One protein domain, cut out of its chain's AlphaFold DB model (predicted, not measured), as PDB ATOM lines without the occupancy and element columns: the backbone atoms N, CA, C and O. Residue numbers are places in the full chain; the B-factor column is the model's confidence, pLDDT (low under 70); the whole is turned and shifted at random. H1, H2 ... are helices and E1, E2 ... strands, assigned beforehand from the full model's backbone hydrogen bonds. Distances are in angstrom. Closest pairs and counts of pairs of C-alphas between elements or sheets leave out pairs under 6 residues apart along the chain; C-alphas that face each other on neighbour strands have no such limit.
ATOM      1  N   THR A  14      11.076  -3.830 -28.777       49.91
ATOM      2  CA  THR A  14      11.663  -2.711 -28.038       49.91
ATOM      3  C   THR A  14      11.711  -1.528 -28.991       49.91
ATOM      4  O   THR A  14      12.566  -1.464 -29.873       49.91
ATOM      5  N   MET A  15      10.756  -0.611 -28.853       55.34
ATOM      6  CA  MET A  15      10.811   0.672 -29.538       55.34
ATOM      7  C   MET A  15      11.521   1.689 -28.638       55.34
ATOM      8  O   MET A  15      11.051   1.968 -27.535       55.34
ATOM      9  N   LEU A  16      12.634   2.256 -29.104       50.88
ATOM     10  CA  LEU A  16      13.216   3.454 -28.500       50.88
ATOM     11  C   LEU A  16      12.798   4.647 -29.357       50.88
ATOM     12  O   LEU A  16      13.282   4.810 -30.478       50.88
ATOM     13  N   LEU A  17      11.876   5.453 -28.834       56.69
ATOM     14  CA  LEU A  17      11.432   6.685 -29.473       56.69
ATOM     15  C   LEU A  17      12.159   7.845 -28.807       56.69
ATOM     16  O   LEU A  17      12.026   8.062 -27.604       56.69
ATOM     17  N   THR A  18      12.944   8.578 -29.594       54.91
ATOM     18  CA  THR A  18      13.593   9.807 -29.126       54.91
ATOM     19  C   THR A  18      13.061  10.964 -29.951       54.91
ATOM     20  O   THR A  18      13.672  11.383 -30.929       54.91
ATOM     21  N   PHE A  19      11.894  11.475 -29.574       58.62
ATOM     22  CA  PHE A  19      11.402  12.720 -30.153       58.62
ATOM     23  C   PHE A  19      11.977  13.870 -29.355       58.62
ATOM     24  O   PHE A  19      11.965  13.848 -28.125       58.62
ATOM     25  N   ILE A  20      12.530  14.847 -30.058       53.41
ATOM     26  CA  ILE A  20      12.918  16.106 -29.452       53.41
ATOM     27  C   ILE A  20      12.013  17.138 -30.102       53.41
ATOM     28  O   ILE A  20      12.166  17.442 -31.286       53.41
ATOM     29  N   CYS A  21      11.067  17.669 -29.331       52.75
ATOM     30  CA  CYS A  21      10.319  18.864 -29.708       52.75
ATOM     31  C   CYS A  21      11.277  20.065 -29.711       52.75
ATOM     32  O   CYS A  21      11.281  20.882 -28.792       52.75
ATOM     33  N   ILE A  22      12.155  20.148 -30.714       51.91
ATOM     34  CA  ILE A  22      13.023  21.308 -30.906       51.91
ATOM     35  C   ILE A  22      12.172  22.376 -31.575       51.91
ATOM     36  O   ILE A  22      12.124  22.458 -32.805       51.91
ATOM     37  N   ASN A  23      11.536  23.216 -30.758       52.38
ATOM     38  CA  ASN A  23      10.985  24.471 -31.242       52.38
ATOM     39  C   ASN A  23      12.163  25.321 -31.706       52.38
ATOM     40  O   ASN A  23      12.867  25.950 -30.922       52.38
ATOM     41  N   GLY A  39       5.607   9.254 -56.142       83.19
ATOM     42  CA  GLY A  39       5.065   7.914 -56.359       83.19
ATOM     43  C   GLY A  39       5.157   6.972 -55.155       83.19
ATOM     44  O   GLY A  39       4.578   5.892 -55.232       83.19
ATOM     45  N   ILE A  40       5.813   7.367 -54.052       88.69
ATOM     46  CA  ILE A  40       5.885   6.567 -52.820       88.69
ATOM     47  C   ILE A  40       4.599   6.692 -52.017       88.69
ATOM     48  O   ILE A  40       4.051   5.687 -51.572       88.69
ATOM     49  N   PHE A  41       4.121   7.924 -51.851       88.94
ATOM     50  CA  PHE A  41       2.941   8.243 -51.061       88.94
ATOM     51  C   PHE A  41       1.794   8.715 -51.955       88.94
ATOM     52  O   PHE A  41       2.004   9.523 -52.862       88.94
ATOM     53  N   LYS A  42       0.571   8.246 -51.683       88.75
ATOM     54  CA  LYS A  42      -0.641   8.691 -52.382       88.75
ATOM     55  C   LYS A  42      -1.723   9.173 -51.418       88.75
ATOM     56  O   LYS A  42      -1.957   8.528 -50.391       88.75
ATOM     57  N   PRO A  43      -2.390  10.301 -51.734       89.81
ATOM     58  CA  PRO A  43      -3.560  10.744 -50.992       89.81
ATOM     59  C   PRO A  43      -4.662   9.684 -51.004       89.81
ATOM     60  O   PRO A  43      -4.922   9.056 -52.034       89.81
ATOM     61  N   SER A  44      -5.344   9.512 -49.873       88.94
ATOM     62  CA  SER A  44      -6.568   8.711 -49.821       88.94
ATOM     63  C   SER A  44      -7.687   9.338 -50.664       88.94
ATOM     64  O   SER A  44      -7.706  10.535 -50.939       88.94
ATOM     65  N   ILE A  45      -8.668   8.532 -51.070       86.56
ATOM     66  CA  ILE A  45      -9.809   9.022 -51.854       86.56
ATOM     67  C   ILE A  45     -10.646  10.004 -51.014       86.56
ATOM     68  O   ILE A  45     -11.055   9.684 -49.900       86.56
ATOM     69  N   GLY A  46     -10.956  11.177 -51.578       86.75
ATOM     70  CA  GLY A  46     -11.881  12.145 -50.972       86.75
ATOM     71  C   GLY A  46     -11.303  12.953 -49.802       86.75
ATOM     72  O   GLY A  46     -12.063  13.380 -48.927       86.75
ATOM     73  N   VAL A  47      -9.982  13.137 -49.770       91.25
ATOM     74  CA  VAL A  47      -9.262  13.978 -48.796       91.25
ATOM     75  C   VAL A  47      -8.598  15.176 -49.488       91.25
ATOM     76  O   VAL A  47      -8.435  15.177 -50.706       91.25
ATOM     77  N   ASP A  48      -8.208  16.191 -48.717       94.25
ATOM     78  CA  ASP A  48      -7.573  17.425 -49.208       94.25
ATOM     79  C   ASP A  48      -6.033  17.311 -49.348       94.25
ATOM     80  O   ASP A  48      -5.362  18.302 -49.639       94.25
ATOM     81  N   SER A  49      -5.455  16.125 -49.115       93.56
ATOM     82  CA  SER A  49      -4.002  15.913 -49.164       93.56
ATOM     83  C   SER A  49      -3.444  15.967 -50.582       93.56
ATOM     84  O   SER A  49      -4.068  15.507 -51.537       93.56
ATOM     85  N   SER A  50      -2.215  16.463 -50.711       91.69
ATOM     86  CA  SER A  50      -1.497  16.539 -51.982       91.69
ATOM     87  C   SER A  50      -0.000  16.276 -51.811       91.69
ATOM     88  O   SER A  50       0.591  16.559 -50.766       91.69
ATOM     89  N   VAL A  51       0.618  15.730 -52.860       89.56
ATOM     90  CA  VAL A  51       2.077  15.700 -53.012       89.56
ATOM     91  C   VAL A  51       2.458  16.942 -53.808       89.56
ATOM     92  O   VAL A  51       1.991  17.130 -54.931       89.56
ATOM     93  N   GLN A  52       3.245  17.818 -53.197       86.06
ATOM     94  CA  GLN A  52       3.699  19.071 -53.785       86.06
ATOM     95  C   GLN A  52       5.093  18.909 -54.400       86.06
ATOM     96  O   GLN A  52       5.841  17.986 -54.077       86.06
ATOM     97  N   ALA A  53       5.465  19.849 -55.272       78.81
ATOM     98  CA  ALA A  53       6.812  19.903 -55.830       78.81
ATOM     99  C   ALA A  53       7.878  20.034 -54.725       78.81
ATOM    100  O   ALA A  53       7.640  20.640 -53.680       78.81
ATOM    101  N   GLY A  54       9.072  19.495 -54.981       77.56
ATOM    102  CA  GLY A  54      10.180  19.549 -54.022       77.56
ATOM    103  C   GLY A  54      10.035  18.575 -52.853       77.56
ATOM    104  O   GLY A  54      10.561  18.857 -51.783       77.56
ATOM    105  N   GLY A  55       9.304  17.471 -53.053       80.50
ATOM    106  CA  GLY A  55       9.203  16.367 -52.099       80.50
ATOM    107  C   GLY A  55       8.489  16.717 -50.794       80.50
ATOM    108  O   GLY A  55       8.782  16.139 -49.749       80.50
ATOM    109  N   ILE A  56       7.539  17.651 -50.852       85.50
ATOM    110  CA  ILE A  56       6.680  18.002 -49.721       85.50
ATOM    111  C   ILE A  56       5.361  17.245 -49.830       85.50
ATOM    112  O   ILE A  56       4.716  17.218 -50.876       85.50
ATOM    113  N   VAL A  57       4.909  16.702 -48.705       90.19
ATOM    114  CA  VAL A  57       3.537  16.233 -48.544       90.19
ATOM    115  C   VAL A  57       2.745  17.278 -47.776       90.19
ATOM    116  O   VAL A  57       3.081  17.603 -46.638       90.19
ATOM    117  N   GLN A  58       1.665  17.771 -48.374       92.44
ATOM    118  CA  GLN A  58       0.676  18.571 -47.668       92.44
ATOM    119  C   GLN A  58      -0.485  17.669 -47.261       92.44
ATOM    120  O   GLN A  58      -1.219  17.169 -48.112       92.44
ATOM    121  N   VAL A  59      -0.665  17.468 -45.955       94.19
ATOM    122  CA  VAL A  59      -1.775  16.662 -45.426       94.19
ATOM    123  C   VAL A  59      -3.083  17.447 -45.513       94.19
ATOM    124  O   VAL A  59      -4.054  16.947 -46.077       94.19
ATOM    125  N   THR A  60      -3.098  18.690 -45.040       94.75
ATOM    126  CA  THR A  60      -4.232  19.614 -45.161       94.75
ATOM    127  C   THR A  60      -3.750  20.990 -45.630       94.75
ATOM    128  O   THR A  60      -2.642  21.412 -45.282       94.75
ATOM    129  N   GLN A  75       3.651  -1.474 -52.517       89.31
ATOM    130  CA  GLN A  75       5.030  -1.905 -52.782       89.31
ATOM    131  C   GLN A  75       6.097  -1.256 -51.877       89.31
ATOM    132  O   GLN A  75       7.238  -1.711 -51.880       89.31
ATOM    133  N   TYR A  76       5.752  -0.215 -51.113       89.31
ATOM    134  CA  TYR A  76       6.660   0.507 -50.208       89.31
ATOM    135  C   TYR A  76       6.356   0.231 -48.731       89.31
ATOM    136  O   TYR A  76       6.617   1.061 -47.857       89.31
ATOM    137  N   LYS A  77       5.776  -0.934 -48.430       88.12
ATOM    138  CA  LYS A  77       5.607  -1.392 -47.049       88.12
ATOM    139  C   LYS A  77       6.953  -1.548 -46.351       88.12
ATOM    140  O   LYS A  77       7.916  -2.054 -46.923       88.12
ATOM    141  N   ILE A  78       6.983  -1.155 -45.082       86.31
ATOM    142  CA  ILE A  78       8.134  -1.368 -44.207       86.31
ATOM    143  C   ILE A  78       8.086  -2.807 -43.689       86.31
ATOM    144  O   ILE A  78       7.085  -3.236 -43.111       86.31
ATOM    145  N   ASP A  79       9.181  -3.539 -43.874       85.62
ATOM    146  CA  ASP A  79       9.378  -4.856 -43.277       85.62
ATOM    147  C   ASP A  79       9.901  -4.716 -41.841       85.62
ATOM    148  O   ASP A  79      11.072  -4.417 -41.607       85.62
ATOM    149  N   LEU A  80       9.018  -4.961 -40.873       83.00
ATOM    150  CA  LEU A  80       9.327  -4.863 -39.443       83.00
ATOM    151  C   LEU A  80      10.178  -6.028 -38.907       83.00
ATOM    152  O   LEU A  80      10.478  -6.054 -37.714       83.00
ATOM    153  N   THR A  81      10.565  -7.000 -39.744       81.62
ATOM    154  CA  THR A  81      11.565  -8.015 -39.363       81.62
ATOM    155  C   THR A  81      12.990  -7.462 -39.373       81.62
ATOM    156  O   THR A  81      13.892  -8.073 -38.799       81.62
ATOM    157  N   HIS A  82      13.181  -6.280 -39.961       80.06
ATOM    158  CA  HIS A  82      14.441  -5.566 -39.999       80.06
ATOM    159  C   HIS A  82      14.355  -4.281 -39.179       80.06
ATOM    160  O   HIS A  82      13.308  -3.637 -39.080       80.06
ATOM    161  N   ASN A  83      15.492  -3.885 -38.609       77.38
ATOM    162  CA  ASN A  83      15.600  -2.576 -37.988       77.38
ATOM    163  C   ASN A  83      15.433  -1.505 -39.064       77.38
ATOM    164  O   ASN A  83      16.066  -1.576 -40.118       77.38
ATOM    165  N   PHE A  84      14.653  -0.474 -38.767       78.00
ATOM    166  CA  PHE A  84      14.609   0.721 -39.594       78.00
ATOM    167  C   PHE A  84      14.750   1.968 -38.731       78.00
ATOM    168  O   PHE A  84      14.575   1.945 -37.511       78.00
ATOM    169  N   THR A  85      15.108   3.062 -39.388       76.44
ATOM    170  CA  THR A  85      15.172   4.391 -38.795       76.44
ATOM    171  C   THR A  85      14.490   5.354 -39.744       76.44
ATOM    172  O   THR A  85      14.749   5.331 -40.944       76.44
ATOM    173  N   SER A  86      13.609   6.188 -39.198       76.00
ATOM    174  CA  SER A  86      12.964   7.265 -39.941       76.00
ATOM    175  C   SER A  86      13.280   8.610 -39.298       76.00
ATOM    176  O   SER A  86      13.369   8.714 -38.070       76.00
ATOM    177  N   LEU A  87      13.457   9.617 -40.151       79.00
ATOM    178  CA  LEU A  87      13.546  11.027 -39.800       79.00
ATOM    179  C   LEU A  87      12.519  11.767 -40.651       79.00
ATOM    180  O   LEU A  87      12.547  11.665 -41.877       79.00
ATOM    181  N   MET A  88      11.642  12.529 -40.007       80.88
ATOM    182  CA  MET A  88      10.662  13.356 -40.704       80.88
ATOM    183  C   MET A  88      10.633  14.756 -40.112       80.88
ATOM    184  O   MET A  88      10.785  14.939 -38.905       80.88
ATOM    185  N   TYR A  89      10.392  15.739 -40.971       83.44
ATOM    186  CA  TYR A  89      10.115  17.108 -40.564       83.44
ATOM    187  C   TYR A  89       8.625  17.359 -40.730       83.44
ATOM    188  O   TYR A  89       8.076  17.155 -41.812       83.44
ATOM    189  N   VAL A  90       7.981  17.791 -39.654       86.62
ATOM    190  CA  VAL A  90       6.550  18.066 -39.602       86.62
ATOM    191  C   VAL A  90       6.365  19.560 -39.403       86.62
ATOM    192  O   VAL A  90       6.867  20.132 -38.438       86.62
ATOM    193  N   ASN A  91       5.661  20.191 -40.337       87.44
ATOM    194  CA  ASN A  91       5.292  21.598 -40.268       87.44
ATOM    195  C   ASN A  91       3.786  21.708 -40.007       87.44
ATOM    196  O   ASN A  91       2.988  21.289 -40.843       87.44
ATOM    197  N   LEU A  92       3.425  22.272 -38.857       88.75
ATOM    198  CA  LEU A  92       2.050  22.473 -38.391       88.75
ATOM    199  C   LEU A  92       1.584  23.931 -38.584       88.75
ATOM    200  O   LEU A  92       0.474  24.285 -38.202       88.75
ATOM    201  N   GLY A  93       2.414  24.785 -39.197       86.19
ATOM    202  CA  GLY A  93       2.169  26.224 -39.332       86.19
ATOM    203  C   GLY A  93       2.554  27.028 -38.083       86.19
ATOM    204  O   GLY A  93       3.128  26.498 -37.140       86.19
ATOM    205  N   ASP A  94       2.260  28.335 -38.084       84.00
ATOM    206  CA  ASP A  94       2.581  29.275 -36.985       84.00
ATOM    207  C   ASP A  94       1.334  30.043 -36.510       84.00
ATOM    208  O   ASP A  94       1.348  31.245 -36.244       84.00
ATOM    209  N   LYS A  95       0.197  29.343 -36.433       87.25
ATOM    210  CA  LYS A  95      -1.061  29.924 -35.936       87.25
ATOM    211  C   LYS A  95      -1.123  30.033 -34.413       87.25
ATOM    212  O   LYS A  95      -2.049  30.652 -33.887       87.25
ATOM    213  N   LYS A  96      -0.122  29.504 -33.701       86.00
ATOM    214  CA  LYS A  96       0.020  29.599 -32.238       86.00
ATOM    215  C   LYS A  96      -1.271  29.154 -31.544       86.00
ATOM    216  O   LYS A  96      -1.748  28.064 -31.824       86.00
ATOM    217  N   ALA A  97      -1.881  30.013 -30.725       86.38
ATOM    218  CA  ALA A  97      -3.133  29.737 -30.012       86.38
ATOM    219  C   ALA A  97      -4.350  29.466 -30.919       86.38
ATOM    220  O   ALA A  97      -5.411  29.111 -30.422       86.38
ATOM    221  N   GLN A  98      -4.233  29.697 -32.229       87.75
ATOM    222  CA  GLN A  98      -5.271  29.401 -33.219       87.75
ATOM    223  C   GLN A  98      -4.972  28.129 -34.027       87.75
ATOM    224  O   GLN A  98      -5.671  27.858 -35.005       87.75
ATOM    225  N   SER A  99      -3.905  27.397 -33.694       88.31
ATOM    226  CA  SER A  99      -3.569  26.143 -34.364       88.31
ATOM    227  C   SER A  99      -4.565  25.061 -33.968       88.31
ATOM    228  O   SER A  99      -4.777  24.837 -32.784       88.31
ATOM    229  N   VAL A 100      -5.184  24.424 -34.963       90.06
ATOM    230  CA  VAL A 100      -6.105  23.293 -34.795       90.06
ATOM    231  C   VAL A 100      -6.073  22.408 -36.048       90.06
ATOM    232  O   VAL A 100      -5.825  22.901 -37.149       90.06
ATOM    233  N   ASP A 101      -6.375  21.115 -35.973       92.00
ATOM    234  CA  ASP A 101      -6.437  20.283 -34.759       92.00
ATOM    235  C   ASP A 101      -5.046  19.690 -34.473       92.00
ATOM    236  O   ASP A 101      -4.489  19.868 -33.396       92.00
ATOM    237  N   GLY A 102      -4.413  19.103 -35.490       93.12
ATOM    238  CA  GLY A 102      -3.063  18.554 -35.410       93.12
ATOM    239  C   GLY A 102      -2.737  17.653 -36.600       93.12
ATOM    240  O   GLY A 102      -3.422  17.666 -37.627       93.12
ATOM    241  N   MET A 103      -1.695  16.839 -36.455       94.31
ATOM    242  CA  MET A 103      -1.296  15.815 -37.426       94.31
ATOM    243  C   MET A 103      -0.909  14.529 -36.698       94.31
ATOM    244  O   MET A 103      -0.440  14.579 -35.569       94.31
ATOM    245  N   ALA A 104      -1.038  13.376 -37.350       94.44
ATOM    246  CA  ALA A 104      -0.486  12.128 -36.840       94.44
ATOM    247  C   ALA A 104       0.451  11.475 -37.859       94.44
ATOM    248  O   ALA A 104       0.154  11.410 -39.052       94.44
ATOM    249  N   PHE A 105       1.566  10.938 -37.372       92.88
ATOM    250  CA  PHE A 105       2.294   9.890 -38.074       92.88
ATOM    251  C   PHE A 105       1.707   8.544 -37.668       92.88
ATOM    252  O   PHE A 105       1.590   8.262 -36.477       92.88
ATOM    253  N   ALA A 106       1.392   7.692 -38.638       92.69
ATOM    254  CA  ALA A 106       0.839   6.377 -38.369       92.69
ATOM    255  C   ALA A 106       1.536   5.290 -39.186       92.69
ATOM    256  O   ALA A 106       1.800   5.438 -40.378       92.69
ATOM    257  N   MET A 107       1.773   4.157 -38.534       91.56
ATOM    258  CA  MET A 107       2.080   2.888 -39.181       91.56
ATOM    259  C   MET A 107       0.914   1.955 -38.931       91.56
ATOM    260  O   MET A 107       0.473   1.810 -37.792       91.56
ATOM    261  N   MET A 108       0.411   1.318 -39.982       90.25
ATOM    262  CA  MET A 108      -0.768   0.469 -39.874       90.25
ATOM    263  C   MET A 108      -0.656  -0.787 -40.719       90.25
ATOM    264  O   MET A 108      -0.051  -0.793 -41.789       90.25
ATOM    265  N   ASN A 109      -1.311  -1.840 -40.242       89.62
ATOM    266  CA  ASN A 109      -1.595  -3.042 -41.012       89.62
ATOM    267  C   ASN A 109      -3.115  -3.249 -41.098       89.62
ATOM    268  O   ASN A 109      -3.656  -4.239 -40.595       89.62
ATOM    269  N   ASP A 110      -3.791  -2.267 -41.698       86.19
ATOM    270  CA  ASP A 110      -5.246  -2.216 -41.861       86.19
ATOM    271  C   ASP A 110      -5.613  -1.924 -43.334       86.19
ATOM    272  O   ASP A 110      -5.773  -0.764 -43.727       86.19
ATOM    273  N   PRO A 111      -5.690  -2.965 -44.188       77.38
ATOM    274  CA  PRO A 111      -5.894  -2.811 -45.632       77.38
ATOM    275  C   PRO A 111      -7.184  -2.076 -46.016       77.38
ATOM    276  O   PRO A 111      -7.226  -1.416 -47.056       77.38
ATOM    277  N   ASP A 112      -8.221  -2.170 -45.181       77.44
ATOM    278  CA  ASP A 112      -9.513  -1.533 -45.435       77.44
ATOM    279  C   ASP A 112      -9.401  -0.006 -45.308       77.44
ATOM    280  O   ASP A 112      -9.992   0.738 -46.097       77.44
ATOM    281  N   LYS A 113      -8.579   0.472 -44.361       77.50
ATOM    282  CA  LYS A 113      -8.354   1.905 -44.113       77.50
ATOM    283  C   LYS A 113      -7.369   2.548 -45.087       77.50
ATOM    284  O   LYS A 113      -7.502   3.743 -45.336       77.50
ATOM    285  N   VAL A 114      -6.442   1.783 -45.679       69.62
ATOM    286  CA  VAL A 114      -5.543   2.285 -46.745       69.62
ATOM    287  C   VAL A 114      -6.361   2.790 -47.940       69.62
ATOM    288  O   VAL A 114      -6.125   3.883 -48.451       69.62
ATOM    289  N   LYS A 115      -7.336   1.989 -48.391       64.88
ATOM    290  CA  LYS A 115      -8.086   2.251 -49.630       64.88
ATOM    291  C   LYS A 115      -9.209   3.268 -49.443       64.88
ATOM    292  O   LYS A 115      -9.447   4.076 -50.332       64.88
ATOM    293  N   ASN A 116      -9.881   3.227 -48.293       69.62
ATOM    294  CA  ASN A 116     -11.049   4.049 -47.991       69.62
ATOM    295  C   ASN A 116     -10.908   4.684 -46.606       69.62
ATOM    296  O   ASN A 116     -11.620   4.331 -45.662       69.62
ATOM    297  N   TRP A 117      -9.982   5.634 -46.480       79.69
ATOM    298  CA  TRP A 117      -9.832   6.398 -45.248       79.69
ATOM    299  C   TRP A 117     -11.063   7.295 -45.037       79.69
ATOM    300  O   TRP A 117     -11.229   8.345 -45.653       79.69
ATOM    301  N   GLN A 118     -11.968   6.845 -44.169       77.31
ATOM    302  CA  GLN A 118     -13.114   7.607 -43.671       77.31
ATOM    303  C   GLN A 118     -13.070   7.592 -42.147       77.31
ATOM    304  O   GLN A 118     -13.864   6.927 -41.484       77.31
ATOM    305  N   GLN A 119     -12.025   8.194 -41.590       83.81
ATOM    306  CA  GLN A 119     -11.805   8.227 -40.147       83.81
ATOM    307  C   GLN A 119     -12.360   9.515 -39.540       83.81
ATOM    308  O   GLN A 119     -12.767  10.437 -40.251       83.81
ATOM    309  N   VAL A 120     -12.444   9.528 -38.212       88.00
ATOM    310  CA  VAL A 120     -13.019  10.636 -37.444       88.00
ATOM    311  C   VAL A 120     -12.098  11.848 -37.563       88.00
ATOM    312  O   VAL A 120     -10.899  11.744 -37.338       88.00
ATOM    313  N   THR A 121     -12.650  12.992 -37.954       89.88
ATOM    314  CA  THR A 121     -11.908  14.254 -38.100       89.88
ATOM    315  C   THR A 121     -11.874  15.034 -36.781       89.88
ATOM    316  O   THR A 121     -12.508  14.627 -35.809       89.88
ATOM    317  N   GLY A 122     -11.185  16.176 -36.748       91.12
ATOM    318  CA  GLY A 122     -11.012  16.952 -35.518       91.12
ATOM    319  C   GLY A 122      -9.904  16.363 -34.645       91.12
ATOM    320  O   GLY A 122      -8.982  15.732 -35.167       91.12
ATOM    321  N   GLY A 123     -10.061  16.458 -33.324       90.06
ATOM    322  CA  GLY A 123      -9.125  15.910 -32.330       90.06
ATOM    323  C   GLY A 123      -8.817  14.410 -32.443       90.06
ATOM    324  O   GLY A 123      -7.848  13.923 -31.882       90.06
ATOM    325  N   ALA A 124      -9.588  13.637 -33.218       92.88
ATOM    326  CA  ALA A 124      -9.256  12.229 -33.466       92.88
ATOM    327  C   ALA A 124      -8.089  12.051 -34.454       92.88
ATOM    328  O   ALA A 124      -7.608  10.929 -34.644       92.88
ATOM    329  N   LEU A 125      -7.691  13.133 -35.139       94.75
ATOM    330  CA  LEU A 125      -6.618  13.196 -36.139       94.75
ATOM    331  C   LEU A 125      -6.743  12.130 -37.247       94.75
ATOM    332  O   LEU A 125      -5.782  11.792 -37.932       94.75
ATOM    333  N   GLY A 126      -7.947  11.568 -37.395       93.31
ATOM    334  CA  GLY A 126      -8.283  10.414 -38.218       93.31
ATOM    335  C   GLY A 126      -7.421   9.169 -38.018       93.31
ATOM    336  O   GLY A 126      -7.291   8.358 -38.937       93.31
ATOM    337  N   VAL A 127      -6.889   8.993 -36.807       94.75
ATOM    338  CA  VAL A 127      -6.237   7.752 -36.364       94.75
ATOM    339  C   VAL A 127      -6.923   7.156 -35.134       94.75
ATOM    340  O   VAL A 127      -7.011   5.929 -35.025       94.75
ATOM    341  N   TRP A 128      -7.449   8.005 -34.245       94.19
ATOM    342  CA  TRP A 128      -8.067   7.626 -32.977       94.19
ATOM    343  C   TRP A 128      -9.556   7.280 -33.116       94.19
ATOM    344  O   TRP A 128     -10.232   7.649 -34.079       94.19
ATOM    345  N   ARG A 129     -10.080   6.547 -32.128       91.00
ATOM    346  CA  ARG A 129     -11.502   6.176 -32.041       91.00
ATOM    347  C   ARG A 129     -12.379   7.409 -31.848       91.00
ATOM    348  O   ARG A 129     -12.002   8.281 -31.094       91.00
ATOM    349  N   ASN A 130     -13.596   7.422 -32.386       88.31
ATOM    350  CA  ASN A 130     -14.613   8.431 -32.091       88.31
ATOM    351  C   ASN A 130     -14.772   8.657 -30.568       88.31
ATOM    352  O   ASN A 130     -15.217   7.735 -29.869       88.31
ATOM    353  N   PRO A 131     -14.468   9.866 -30.053       82.69
ATOM    354  CA  PRO A 131     -14.469  10.127 -28.618       82.69
ATOM    355  C   PRO A 131     -15.877  10.120 -28.016       82.69
ATOM    356  O   PRO A 131     -16.017   9.903 -26.818       82.69
ATOM    357  N   PHE A 132     -16.918  10.284 -28.841       82.50
ATOM    358  CA  PHE A 132     -18.321  10.364 -28.419       82.50
ATOM    359  C   PHE A 132     -19.093   9.047 -28.599       82.50
ATOM    360  O   PHE A 132     -20.322   9.013 -28.484       82.50
ATOM    361  N   SER A 133     -18.399   7.958 -28.939       78.38
ATOM    362  CA  SER A 133     -19.039   6.678 -29.238       78.38
ATOM    363  C   SER A 133     -19.411   5.901 -27.974       78.38
ATOM    364  O   SER A 133     -18.631   5.738 -27.038       78.38
ATOM    365  N   TRP A 134     -20.636   5.380 -27.965       71.38
ATOM    366  CA  TRP A 134     -21.240   4.655 -26.839       71.38
ATOM    367  C   TRP A 134     -20.942   3.166 -26.830       71.38
ATOM    368  O   TRP A 134     -21.142   2.480 -25.824       71.38
ATOM    369  N   VAL A 135     -20.490   2.684 -27.977       73.12
ATOM    370  CA  VAL A 135     -20.128   1.307 -28.245       73.12
ATOM    371  C   VAL A 135     -18.727   1.312 -28.823       73.12
ATOM    372  O   VAL A 135     -18.295   2.279 -29.446       73.12
ATOM    373  N   LYS A 136     -18.005   0.215 -28.621       73.44
ATOM    374  CA  LYS A 136     -16.751   0.014 -29.333       73.44
ATOM    375  C   LYS A 136     -17.060  -0.020 -30.829       73.44
ATOM    376  O   LYS A 136     -17.799  -0.893 -31.279       73.44
ATOM    377  N   ASP A 137     -16.507   0.930 -31.568       80.12
ATOM    378  CA  ASP A 137     -16.616   0.993 -33.019       80.12
ATOM    379  C   ASP A 137     -15.253   0.744 -33.690       80.12
ATOM    380  O   ASP A 137     -14.210   0.646 -33.036       80.12
ATOM    381  N   ASN A 138     -15.283   0.624 -35.018       82.25
ATOM    382  CA  ASN A 138     -14.108   0.382 -35.859       82.25
ATOM    383  C   ASN A 138     -13.587   1.688 -36.487       82.25
ATOM    384  O   ASN A 138     -13.160   1.699 -37.649       82.25
ATOM    385  N   SER A 139     -13.727   2.805 -35.764       88.50
ATOM    386  CA  SER A 139     -13.328   4.130 -36.250       88.50
ATOM    387  C   SER A 139     -11.855   4.456 -36.013       88.50
ATOM    388  O   SER A 139     -11.324   5.289 -36.736       88.50
ATOM    389  N   ALA A 140     -11.205   3.785 -35.057       91.38
ATOM    390  CA  ALA A 140      -9.754   3.809 -34.925       91.38
ATOM    391  C   ALA A 140      -9.108   2.911 -35.984       91.38
ATOM    392  O   ALA A 140      -9.659   1.863 -36.340       91.38
ATOM    393  N   ILE A 141      -7.899   3.265 -36.411       92.50
ATOM    394  CA  ILE A 141      -7.112   2.410 -37.301       92.50
ATOM    395  C   ILE A 141      -6.654   1.178 -36.513       92.50
ATOM    396  O   ILE A 141      -5.972   1.305 -35.494       92.50
ATOM    397  N   ALA A 142      -6.999  -0.028 -36.962       89.88
ATOM    398  CA  ALA A 142      -6.606  -1.248 -36.265       89.88
ATOM    399  C   ALA A 142      -5.136  -1.610 -36.544       89.88
ATOM    400  O   ALA A 142      -4.554  -1.194 -37.542       89.88
ATOM    401  N   LYS A 143      -4.527  -2.428 -35.668       90.62
ATOM    402  CA  LYS A 143      -3.146  -2.942 -35.836       90.62
ATOM    403  C   LYS A 143      -2.156  -1.831 -36.214       90.62
ATOM    404  O   LYS A 143      -1.435  -1.929 -37.209       90.62
ATOM    405  N   SER A 144      -2.192  -0.758 -35.439       92.88
ATOM    406  CA  SER A 144      -1.507   0.484 -35.751       92.88
ATOM    407  C   SER A 144      -0.714   1.001 -34.566       92.88
ATOM    408  O   SER A 144      -0.999   0.694 -33.407       92.88
ATOM    409  N   PHE A 145       0.286   1.797 -34.903       93.00
ATOM    410  CA  PHE A 145       1.040   2.650 -34.009       93.00
ATOM    411  C   PHE A 145       0.898   4.074 -34.543       93.00
ATOM    412  O   PHE A 145       1.042   4.279 -35.751       93.00
ATOM    413  N   ALA A 146       0.630   5.035 -33.665       94.25
ATOM    414  CA  ALA A 146       0.502   6.434 -34.042       94.25
ATOM    415  C   ALA A 146       1.267   7.341 -33.079       94.25
ATOM    416  O   ALA A 146       1.227   7.133 -31.868       94.25
ATOM    417  N   VAL A 147       1.931   8.347 -33.645       93.25
ATOM    418  CA  VAL A 147       2.461   9.512 -32.935       93.25
ATOM    419  C   VAL A 147       1.591  10.690 -33.325       93.25
ATOM    420  O   VAL A 147       1.478  10.989 -34.516       93.25
ATOM    421  N   GLU A 148       0.992  11.348 -32.349       93.81
ATOM    422  CA  GLU A 148       0.259  12.586 -32.569       93.81
ATOM    423  C   GLU A 148       1.159  13.798 -32.358       93.81
ATOM    424  O   GLU A 148       2.044  13.813 -31.501       93.81
ATOM    425  N   PHE A 149       0.905  14.808 -33.173       93.25
ATOM    426  CA  PHE A 149       1.376  16.171 -33.033       93.25
ATOM    427  C   PHE A 149       0.119  17.011 -32.864       93.25
ATOM    428  O   PHE A 149      -0.439  17.529 -33.838       93.25
ATOM    429  N   ASP A 150      -0.375  17.029 -31.637       93.06
ATOM    430  CA  ASP A 150      -1.604  17.713 -31.296       93.06
ATOM    431  C   ASP A 150      -1.299  19.190 -31.074       93.06
ATOM    432  O   ASP A 150      -0.365  19.543 -30.353       93.06
ATOM    433  N   THR A 151      -2.044  20.063 -31.738       91.69
ATOM    434  CA  THR A 151      -1.899  21.511 -31.568       91.69
ATOM    435  C   THR A 151      -3.060  22.127 -30.801       91.69
ATOM    436  O   THR A 151      -3.034  23.339 -30.588       91.69
ATOM    437  N   TYR A 152      -4.044  21.312 -30.406       90.06
ATOM    438  CA  TYR A 152      -5.291  21.751 -29.813       90.06
ATOM    439  C   TYR A 152      -5.828  20.816 -28.717       90.06
ATOM    440  O   TYR A 152      -6.386  19.754 -28.974       90.06
ATOM    441  N   HIS A 153      -5.815  21.310 -27.488       87.94
ATOM    442  CA  HIS A 153      -6.315  20.664 -26.290       87.94
ATOM    443  C   HIS A 153      -7.851  20.523 -26.310       87.94
ATOM    444  O   HIS A 153      -8.601  21.453 -25.996       87.94
ATOM    445  N   ASN A 154      -8.346  19.314 -26.569       84.75
ATOM    446  CA  ASN A 154      -9.764  18.946 -26.618       84.75
ATOM    447  C   ASN A 154     -10.466  18.886 -25.241       84.75
ATOM    448  O   ASN A 154     -11.595  18.410 -25.118       84.75
ATOM    449  N   GLY A 155      -9.833  19.371 -24.176       84.31
ATOM    450  CA  GLY A 155     -10.471  19.519 -22.866       84.31
ATOM    451  C   GLY A 155     -10.770  18.164 -22.230       84.31
ATOM    452  O   GLY A 155      -9.858  17.385 -22.006       84.31
ATOM    453  N   ASN A 156     -12.042  17.886 -21.926       81.88
ATOM    454  CA  ASN A 156     -12.464  16.624 -21.300       81.88
ATOM    455  C   ASN A 156     -12.617  15.456 -22.298       81.88
ATOM    456  O   ASN A 156     -13.068  14.389 -21.885       81.88
ATOM    457  N   ASP A 157     -12.309  15.658 -23.583       86.56
ATOM    458  CA  ASP A 157     -12.315  14.603 -24.599       86.56
ATOM    459  C   ASP A 157     -10.961  13.865 -24.582       86.56
ATOM    460  O   ASP A 157     -10.555  13.353 -23.536       86.56
ATOM    461  N   PHE A 158     -10.239  13.815 -25.709       90.69
ATOM    462  CA  PHE A 158      -8.969  13.098 -25.823       90.69
ATOM    463  C   PHE A 158      -7.902  13.577 -24.838       90.69
ATOM    464  O   PHE A 158      -7.202  12.743 -24.265       90.69
ATOM    465  N   ASP A 159      -7.875  14.868 -24.522       91.12
ATOM    466  CA  ASP A 159      -6.928  15.448 -23.565       91.12
ATOM    467  C   ASP A 159      -7.399  15.424 -22.114       91.12
ATOM    468  O   ASP A 159      -6.744  15.980 -21.237       91.12
ATOM    469  N   GLY A 160      -8.498  14.728 -21.809       88.81
ATOM    470  CA  GLY A 160      -9.100  14.748 -20.473       88.81
ATOM    471  C   GLY A 160      -8.232  14.157 -19.357       88.81
ATOM    472  O   GLY A 160      -8.566  14.311 -18.182       88.81
ATOM    473  N   LEU A 161      -7.136  13.469 -19.699       90.06
ATOM    474  CA  LEU A 161      -6.135  12.979 -18.739       90.06
ATOM    475  C   LEU A 161      -4.900  13.877 -18.641       90.06
ATOM    476  O   LEU A 161      -4.047  13.639 -17.782       90.06
ATOM    477  N   LEU A 162      -4.771  14.867 -19.522       89.19
ATOM    478  CA  LEU A 162      -3.667  15.802 -19.480       89.19
ATOM    479  C   LEU A 162      -3.883  16.813 -18.352       89.19
ATOM    480  O   LEU A 162      -5.006  17.242 -18.077       89.19
ATOM    481  N   PRO A 163      -2.805  17.207 -17.663       80.94
ATOM    482  CA  PRO A 163      -2.902  18.232 -16.647       80.94
ATOM    483  C   PRO A 163      -3.126  19.604 -17.313       80.94
ATOM    484  O   PRO A 163      -2.563  19.919 -18.370       80.94
ATOM    485  N   ASN A 164      -4.002  20.401 -16.694       71.88
ATOM    486  CA  ASN A 164      -4.386  21.730 -17.162       71.88
ATOM    487  C   ASN A 164      -3.325  22.764 -16.746       71.88
ATOM    488  O   ASN A 164      -3.462  23.454 -15.734       71.88
ATOM    489  N   ASP A 165      -2.242  22.826 -17.520       68.31
ATOM    490  CA  ASP A 165      -1.004  23.530 -17.151       68.31
ATOM    491  C   ASP A 165      -0.907  24.968 -17.697       68.31
ATOM    492  O   ASP A 165       0.178  25.557 -17.719       68.31
ATOM    493  N   GLY A 166      -2.015  25.553 -18.168       68.62
ATOM    494  CA  GLY A 166      -2.052  26.902 -18.742       68.62
ATOM    495  C   GLY A 166      -2.519  26.927 -20.203       68.62
ATOM    496  O   GLY A 166      -3.329  26.086 -20.582       68.62
ATOM    497  N   PRO A 167      -2.087  27.915 -21.018       69.06
ATOM    498  CA  PRO A 167      -2.559  28.043 -22.391       69.06
ATOM    499  C   PRO A 167      -2.178  26.809 -23.199       69.06
ATOM    500  O   PRO A 167      -1.051  26.314 -23.108       69.06
ATOM    501  N   ASP A 168      -3.135  26.352 -23.994       78.69
ATOM    502  CA  ASP A 168      -2.957  25.249 -24.912       78.69
ATOM    503  C   ASP A 168      -1.882  25.587 -25.949       78.69
ATOM    504  O   ASP A 168      -1.979  26.554 -26.704       78.69
ATOM    505  N   ARG A 169      -0.804  24.814 -25.896       85.44
ATOM    506  CA  ARG A 169       0.397  24.976 -26.715       85.44
ATOM    507  C   ARG A 169       0.642  23.748 -27.586       85.44
ATOM    508  O   ARG A 169       1.652  23.720 -28.289       85.44
ATOM    509  N   GLY A 170      -0.254  22.764 -27.539       89.19
ATOM    510  CA  GLY A 170      -0.065  21.460 -28.151       89.19
ATOM    511  C   GLY A 170       0.917  20.545 -27.416       89.19
ATOM    512  O   GLY A 170       1.594  20.931 -26.452       89.19
ATOM    513  N   HIS A 171       1.017  19.313 -27.905       89.75
ATOM    514  CA  HIS A 171       1.884  18.261 -27.387       89.75
ATOM    515  C   HIS A 171       2.216  17.211 -28.451       89.75
ATOM    516  O   HIS A 171       1.630  17.143 -29.527       89.75
ATOM    517  N   VAL A 172       3.194  16.371 -28.125       91.25
ATOM    518  CA  VAL A 172       3.518  15.157 -28.871       91.25
ATOM    519  C   VAL A 172       3.385  13.971 -27.933       91.25
ATOM    520  O   VAL A 172       3.936  13.980 -26.830       91.25
ATOM    521  N   ALA A 173       2.677  12.942 -28.372       91.88
ATOM    522  CA  ALA A 173       2.558  11.679 -27.659       91.88
ATOM    523  C   ALA A 173       2.390  10.532 -28.655       91.88
ATOM    524  O   ALA A 173       2.232  10.747 -29.856       91.88
ATOM    525  N   TYR A 174       2.438   9.293 -28.176       92.94
ATOM    526  CA  TYR A 174       2.119   8.141 -29.015       92.94
ATOM    527  C   TYR A 174       1.219   7.146 -28.293       92.94
ATOM    528  O   TYR A 174       1.166   7.099 -27.063       92.94
ATOM    529  N   ASN A 175       0.543   6.306 -29.075       95.00
ATOM    530  CA  ASN A 175      -0.110   5.095 -28.587       95.00
ATOM    531  C   ASN A 175      -0.436   4.131 -29.749       95.00
ATOM    532  O   ASN A 175       0.016   4.309 -30.883       95.00
ATOM    533  N   PHE A 176      -1.221   3.093 -29.467       94.88
ATOM    534  CA  PHE A 176      -1.695   2.090 -30.411       94.88
ATOM    535  C   PHE A 176      -3.211   2.250 -30.616       94.88
ATOM    536  O   PHE A 176      -3.983   1.690 -29.832       94.88
ATOM    537  N   PRO A 177      -3.670   2.978 -31.655       94.50
ATOM    538  CA  PRO A 177      -5.082   3.343 -31.810       94.50
ATOM    539  C   PRO A 177      -6.074   2.175 -31.759       94.50
ATOM    540  O   PRO A 177      -7.194   2.325 -31.270       94.50
ATOM    541  N   GLY A 178      -5.677   0.994 -32.234       91.88
ATOM    542  CA  GLY A 178      -6.521  -0.202 -32.211       91.88
ATOM    543  C   GLY A 178      -6.662  -0.884 -30.840       91.88
ATOM    544  O   GLY A 178      -7.470  -1.806 -30.718       91.88
ATOM    545  N   GLN A 179      -5.883  -0.493 -29.827       92.88
ATOM    546  CA  GLN A 179      -5.887  -1.129 -28.506       92.88
ATOM    547  C   GLN A 179      -6.797  -0.385 -27.529       92.88
ATOM    548  O   GLN A 179      -6.737   0.832 -27.411       92.88
ATOM    549  N   ASP A 180      -7.609  -1.118 -26.763       90.62
ATOM    550  CA  ASP A 180      -8.494  -0.497 -25.765       90.62
ATOM    551  C   ASP A 180      -7.707   0.180 -24.629       90.62
ATOM    552  O   ASP A 180      -8.181   1.159 -24.066       90.62
ATOM    553  N   SER A 181      -6.482  -0.277 -24.346       92.94
ATOM    554  CA  SER A 181      -5.561   0.353 -23.391       92.94
ATOM    555  C   SER A 181      -5.079   1.741 -23.814       92.94
ATOM    556  O   SER A 181      -4.538   2.458 -22.976       92.94
ATOM    557  N   ALA A 182      -5.273   2.145 -25.072       94.12
ATOM    558  CA  ALA A 182      -4.986   3.510 -25.504       94.12
ATOM    559  C   ALA A 182      -6.013   4.525 -24.978       94.12
ATOM    560  O   ALA A 182      -5.755   5.724 -25.024       94.12
ATOM    561  N   TYR A 183      -7.145   4.053 -24.447       92.38
ATOM    562  CA  TYR A 183      -8.270   4.897 -24.075       92.38
ATOM    563  C   TYR A 183      -8.672   4.705 -22.614       92.38
ATOM    564  O   TYR A 183      -8.756   3.584 -22.107       92.38
ATOM    565  N   GLN A 184      -9.036   5.804 -21.964       91.38
ATOM    566  CA  GLN A 184      -9.762   5.799 -20.705       91.38
ATOM    567  C   GLN A 184     -11.166   6.342 -20.932       91.38
ATOM    568  O   GLN A 184     -11.361   7.418 -21.490       91.38
ATOM    569  N   ARG A 185     -12.170   5.595 -20.473       86.12
ATOM    570  CA  ARG A 185     -13.552   6.066 -20.509       86.12
ATOM    571  C   ARG A 185     -13.796   7.016 -19.340       86.12
ATOM    572  O   ARG A 185     -13.637   6.619 -18.186       86.12
ATOM    573  N   LEU A 186     -14.230   8.234 -19.639       83.44
ATOM    574  CA  LEU A 186     -14.604   9.233 -18.644       83.44
ATOM    575  C   LEU A 186     -16.110   9.179 -18.318       83.44
ATOM    576  O   LEU A 186     -16.905   8.679 -19.127       83.44
ATOM    577  N   PRO A 187     -16.542   9.688 -17.140       78.56
ATOM    578  CA  PRO A 187     -17.940   9.625 -16.688       78.56
ATOM    579  C   PRO A 187     -18.965  10.215 -17.672       78.56
ATOM    580  O   PRO A 187     -20.111   9.768 -17.720       78.56
ATOM    581  N   SER A 188     -18.551  11.176 -18.498       68.38
ATOM    582  CA  SER A 188     -19.357  11.858 -19.522       68.38
ATOM    583  C   SER A 188     -19.532  11.074 -20.833       68.38
ATOM    584  O   SER A 188     -20.116  11.606 -21.772       68.38
ATOM    585  N   ARG A 189     -19.101   9.803 -20.898       68.62
ATOM    586  CA  ARG A 189     -19.054   8.972 -22.126       68.62
ATOM    587  C   ARG A 189     -18.061   9.471 -23.182       68.62
ATOM    588  O   ARG A 189     -18.216   9.154 -24.353       68.62
ATOM    589  N   LEU A 190     -17.036  10.184 -22.729       74.50
ATOM    590  CA  LEU A 190     -15.912  10.633 -23.541       74.50
ATOM    591  C   LEU A 190     -14.758   9.636 -23.425       74.50
ATOM    592  O   LEU A 190     -14.530   9.074 -22.346       74.50
ATOM    593  N   TYR A 191     -14.050   9.397 -24.525       85.88
ATOM    594  CA  TYR A 191     -12.744   8.750 -24.478       85.88
ATOM    595  C   TYR A 191     -11.657   9.804 -24.325       85.88
ATOM    596  O   TYR A 191     -11.523  10.670 -25.184       85.88
ATOM    597  N   ALA A 192     -10.857   9.661 -23.274       91.06
ATOM    598  CA  ALA A 192      -9.574  10.329 -23.166       91.06
ATOM    599  C   ALA A 192      -8.447   9.390 -23.602       91.06
ATOM    600  O   ALA A 192      -8.559   8.168 -23.443       91.06
ATOM    601  N   LEU A 193      -7.373   9.943 -24.160       93.88
ATOM    602  CA  LEU A 193      -6.200   9.191 -24.580       93.88
ATOM    603  C   LEU A 193      -5.230   9.022 -23.417       93.88
ATOM    604  O   LEU A 193      -4.890   9.960 -22.690       93.88
ATOM    605  N   ASN A 194      -4.722   7.802 -23.282       94.75
ATOM    606  CA  ASN A 194      -3.562   7.534 -22.450       94.75
ATOM    607  C   ASN A 194      -2.310   7.991 -23.212       94.75
ATOM    608  O   ASN A 194      -1.762   7.243 -24.015       94.75
ATOM    609  N   HIS A 195      -1.853   9.217 -22.989       93.06
ATOM    610  CA  HIS A 195      -0.700   9.778 -23.694       93.06
ATOM    611  C   HIS A 195       0.613   9.131 -23.222       93.06
ATOM    612  O   HIS A 195       1.069   9.383 -22.103       93.06
ATOM    613  N   LEU A 196       1.247   8.294 -24.055       91.81
ATOM    614  CA  LEU A 196       2.556   7.716 -23.730       91.81
ATOM    615  C   LEU A 196       3.682   8.662 -24.153       91.81
ATOM    616  O   LEU A 196       3.658   9.220 -25.247       91.81
ATOM    617  N   GLN A 197       4.678   8.806 -23.269       88.19
ATOM    618  CA  GLN A 197       5.825   9.710 -23.433       88.19
ATOM    619  C   GLN A 197       5.429  11.140 -23.837       88.19
ATOM    620  O   GLN A 197       6.039  11.717 -24.734       88.19
ATOM    621  N   LEU A 198       4.428  11.705 -23.157       88.12
ATOM    622  CA  LEU A 198       3.968  13.074 -23.374       88.12
ATOM    623  C   LEU A 198       5.134  14.075 -23.392       88.12
ATOM    624  O   LEU A 198       5.895  14.184 -22.427       88.12
ATOM    625  N   GLN A 199       5.221  14.848 -24.469       87.06
ATOM    626  CA  GLN A 199       6.145  15.964 -24.621       87.06
ATOM    627  C   GLN A 199       5.362  17.239 -24.900       87.06
ATOM    628  O   GLN A 199       4.506  17.265 -25.777       87.06
ATOM    629  N   LYS A 200       5.688  18.313 -24.186       85.25
ATOM    630  CA  LYS A 200       5.118  19.643 -24.420       85.25
ATOM    631  C   LYS A 200       6.205  20.593 -24.935       85.25
ATOM    632  O   LYS A 200       7.377  20.407 -24.584       85.25
ATOM    633  N   PRO A 201       5.852  21.614 -25.731       82.06
ATOM    634  CA  PRO A 201       6.774  22.688 -26.074       82.06
ATOM    635  C   PRO A 201       7.396  23.334 -24.829       82.06
ATOM    636  O   PRO A 201       6.746  23.505 -23.795       82.06
ATOM    637  N   GLN A 202       8.669  23.709 -24.934       77.75
ATOM    638  CA  GLN A 202       9.402  24.371 -23.853       77.75
ATOM    639  C   GLN A 202       9.266  25.899 -23.930       77.75
ATOM    640  O   GLN A 202       8.826  26.445 -24.938       77.75
ATOM    641  N   ASN A 203       9.642  26.591 -22.850       78.69
ATOM    642  CA  ASN A 203       9.735  28.059 -22.766       78.69
ATOM    643  C   ASN A 203       8.450  28.837 -23.098       78.69
ATOM    644  O   ASN A 203       8.484  30.043 -23.316       78.69
ATOM    645  N   GLY A 204       7.305  28.159 -23.076       75.56
ATOM    646  CA  GLY A 204       6.010  28.764 -23.350       75.56
ATOM    647  C   GLY A 204       5.682  28.971 -24.830       75.56
ATOM    648  O   GLY A 204       4.716  29.681 -25.123       75.56
ATOM    649  N   ASP A 205       6.438  28.339 -25.727       82.00
ATOM    650  CA  ASP A 205       6.167  28.333 -27.163       82.00
ATOM    651  C   ASP A 205       5.010  27.388 -27.544       82.00
ATOM    652  O   ASP A 205       4.543  26.598 -26.727       82.00
ATOM    653  N   TYR A 206       4.567  27.463 -28.803       85.06
ATOM    654  CA  TYR A 206       3.537  26.596 -29.393       85.06
ATOM    655  C   TYR A 206       4.166  25.518 -30.275       85.06
ATOM    656  O   TYR A 206       5.194  25.758 -30.916       85.06
ATOM    657  N   LEU A 207       3.537  24.346 -30.344       85.88
ATOM    658  CA  LEU A 207       3.905  23.294 -31.283       85.88
ATOM    659  C   LEU A 207       3.685  23.791 -32.723       85.88
ATOM    660  O   LEU A 207       2.577  24.159 -33.094       85.88
ATOM    661  N   SER A 208       4.752  23.850 -33.522       79.75
ATOM    662  CA  SER A 208       4.716  24.412 -34.883       79.75
ATOM    663  C   SER A 208       5.578  23.590 -35.844       79.75
ATOM    664  O   SER A 208       5.068  22.803 -36.637       79.75
ATOM    665  N   LEU A 209       6.904  23.713 -35.743       72.38
ATOM    666  CA  LEU A 209       7.862  22.884 -36.466       72.38
ATOM    667  C   LEU A 209       8.407  21.800 -35.536       72.38
ATOM    668  O   LEU A 209       9.054  22.099 -34.532       72.38
ATOM    669  N   VAL A 210       8.187  20.543 -35.907       66.38
ATOM    670  CA  VAL A 210       8.620  19.380 -35.131       66.38
ATOM    671  C   VAL A 210       9.500  18.493 -35.994       66.38
ATOM    672  O   VAL A 210       9.162  18.164 -37.129       66.38
ATOM    673  N   THR A 211      10.631  18.067 -35.443       61.06
ATOM    674  CA  THR A 211      11.445  17.015 -36.051       61.06
ATOM    675  C   THR A 211      11.101  15.701 -35.368       61.06
ATOM    676  O   THR A 211      11.415  15.502 -34.194       61.06
ATOM    677  N   LEU A 212      10.483  14.782 -36.106       60.22
ATOM    678  CA  LEU A 212      10.317  13.412 -35.645       60.22
ATOM    679  C   LEU A 212      11.624  12.658 -35.898       60.22
ATOM    680  O   LEU A 212      11.878  12.170 -37.000       60.22
ATOM    681  N   GLY A 213      12.486  12.647 -34.883       52.94
ATOM    682  CA  GLY A 213      13.782  11.975 -34.904       52.94
ATOM    683  C   GLY A 213      13.706  10.513 -34.462       52.94
ATOM    684  O   GLY A 213      12.924  10.170 -33.583       52.94
ATOM    685  N   HIS A 214      14.542   9.673 -35.083       57.53
ATOM    686  CA  HIS A 214      14.872   8.295 -34.695       57.53
ATOM    687  C   HIS A 214      13.714   7.485 -34.087       57.53
ATOM    688  O   HIS A 214      13.661   7.233 -32.882       57.53
ATOM    689  N   ILE A 215      12.829   6.984 -34.950       57.59
ATOM    690  CA  ILE A 215      12.055   5.783 -34.619       57.59
ATOM    691  C   ILE A 215      12.989   4.594 -34.819       57.59
ATOM    692  O   ILE A 215      13.238   4.209 -35.959       57.59
ATOM    693  N   VAL A 216      13.518   4.034 -33.730       56.81
ATOM    694  CA  VAL A 216      14.225   2.752 -33.781       56.81
ATOM    695  C   VAL A 216      13.244   1.673 -33.361       56.81
ATOM    696  O   VAL A 216      12.921   1.524 -32.182       56.81
ATOM    697  N   MET A 217      12.766   0.919 -34.345       59.28
ATOM    698  CA  MET A 217      12.119  -0.358 -34.084       59.28
ATOM    699  C   MET A 217      13.150  -1.463 -34.219       59.28
ATOM    700  O   MET A 217      13.681  -1.665 -35.309       59.28
ATOM    701  N   ALA A 218      13.412  -2.178 -33.128       54.91
ATOM    702  CA  ALA A 218      14.194  -3.401 -33.164       54.91
ATOM    703  C   ALA A 218      13.323  -4.575 -32.698       54.91
ATOM    704  O   ALA A 218      12.770  -4.511 -31.591       54.91
ATOM    705  N   PRO A 219      13.192  -5.661 -33.485       51.03
ATOM    706  CA  PRO A 219      12.635  -6.897 -32.961       51.03
ATOM    707  C   PRO A 219      13.538  -7.360 -31.813       51.03
ATOM    708  O   PRO A 219      14.712  -7.663 -32.028       51.03
ATOM    709  N   SER A 220      13.029  -7.399 -30.577       49.56
ATOM    710  CA  SER A 220      13.802  -7.991 -29.487       49.56
ATOM    711  C   SER A 220      13.647  -9.508 -29.571       49.56
ATOM    712  O   SER A 220      12.565 -10.073 -29.396       49.56
TER     713      SER A 220
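What this domain is: This is residues 14 to 23, 39 to 60 and 75 to 220 of the 236 residues of an uncharacterized protein of Latilactobacillus curvatus (UniProt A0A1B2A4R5). Little regular structure is here: amid long loops, the sheet E6-E7-E8-E11 makes the core, ribbon E5-E12 lies over one face near E6, and E12 runs on into E13, which with E1 makes a ribbon reaching past the end of the sheet. Hairpin E3-E4 lies far out, the centre of E3 19.6 A from the mean of the C-alphas, and E10 of hairpin E9-E10 runs on into E11 of the sheet at 68 degrees. Mostly strand, the 178 printed residues, under half in named elements, hold 13 named strands in antiparallel sheets, E2 excepted, and helix H1 after E6. The whole is compact, radius of gyration of the C-alphas 16.1 A, spans 43, 40 and 39 A.

How they stand to each other: Begin at residues 14-17 (E1), antiparallel to 215-220 (E13); N 16 to O 216 is 3.2 A. In the sheet of 102-108 (E6), 144-150 (E7), 171-175 (E8) and 196-199 (E11), N 149 to O 103, N 148 to O 173 and N 172 to O 199 are 2.8 A. In 111-115 (H1), 0 of 1 O i to N i+4 and 0 of 2 O i to N i+3 pairs are within hydrogen-bond range.

Where its parts are: Find C-alpha 14 at (11.663, -2.711, -28.038) and C-alpha 220 at (13.802, -7.991, -29.487). E6 spans 18.8 A. Find E2 at 41-43, E3 50-52, E4 56-58, E5 88-91, E9 183-185, E10 191-193, E12 209-212.

The domain as a whole: Cuts omit 24-38 and 61-74, with C-alpha gaps of 30.7 A and 24.6 A. Links H1 to E7 and E7 to E8 are long. Residues 14-23 and 210-220 are among those under pLDDT 70.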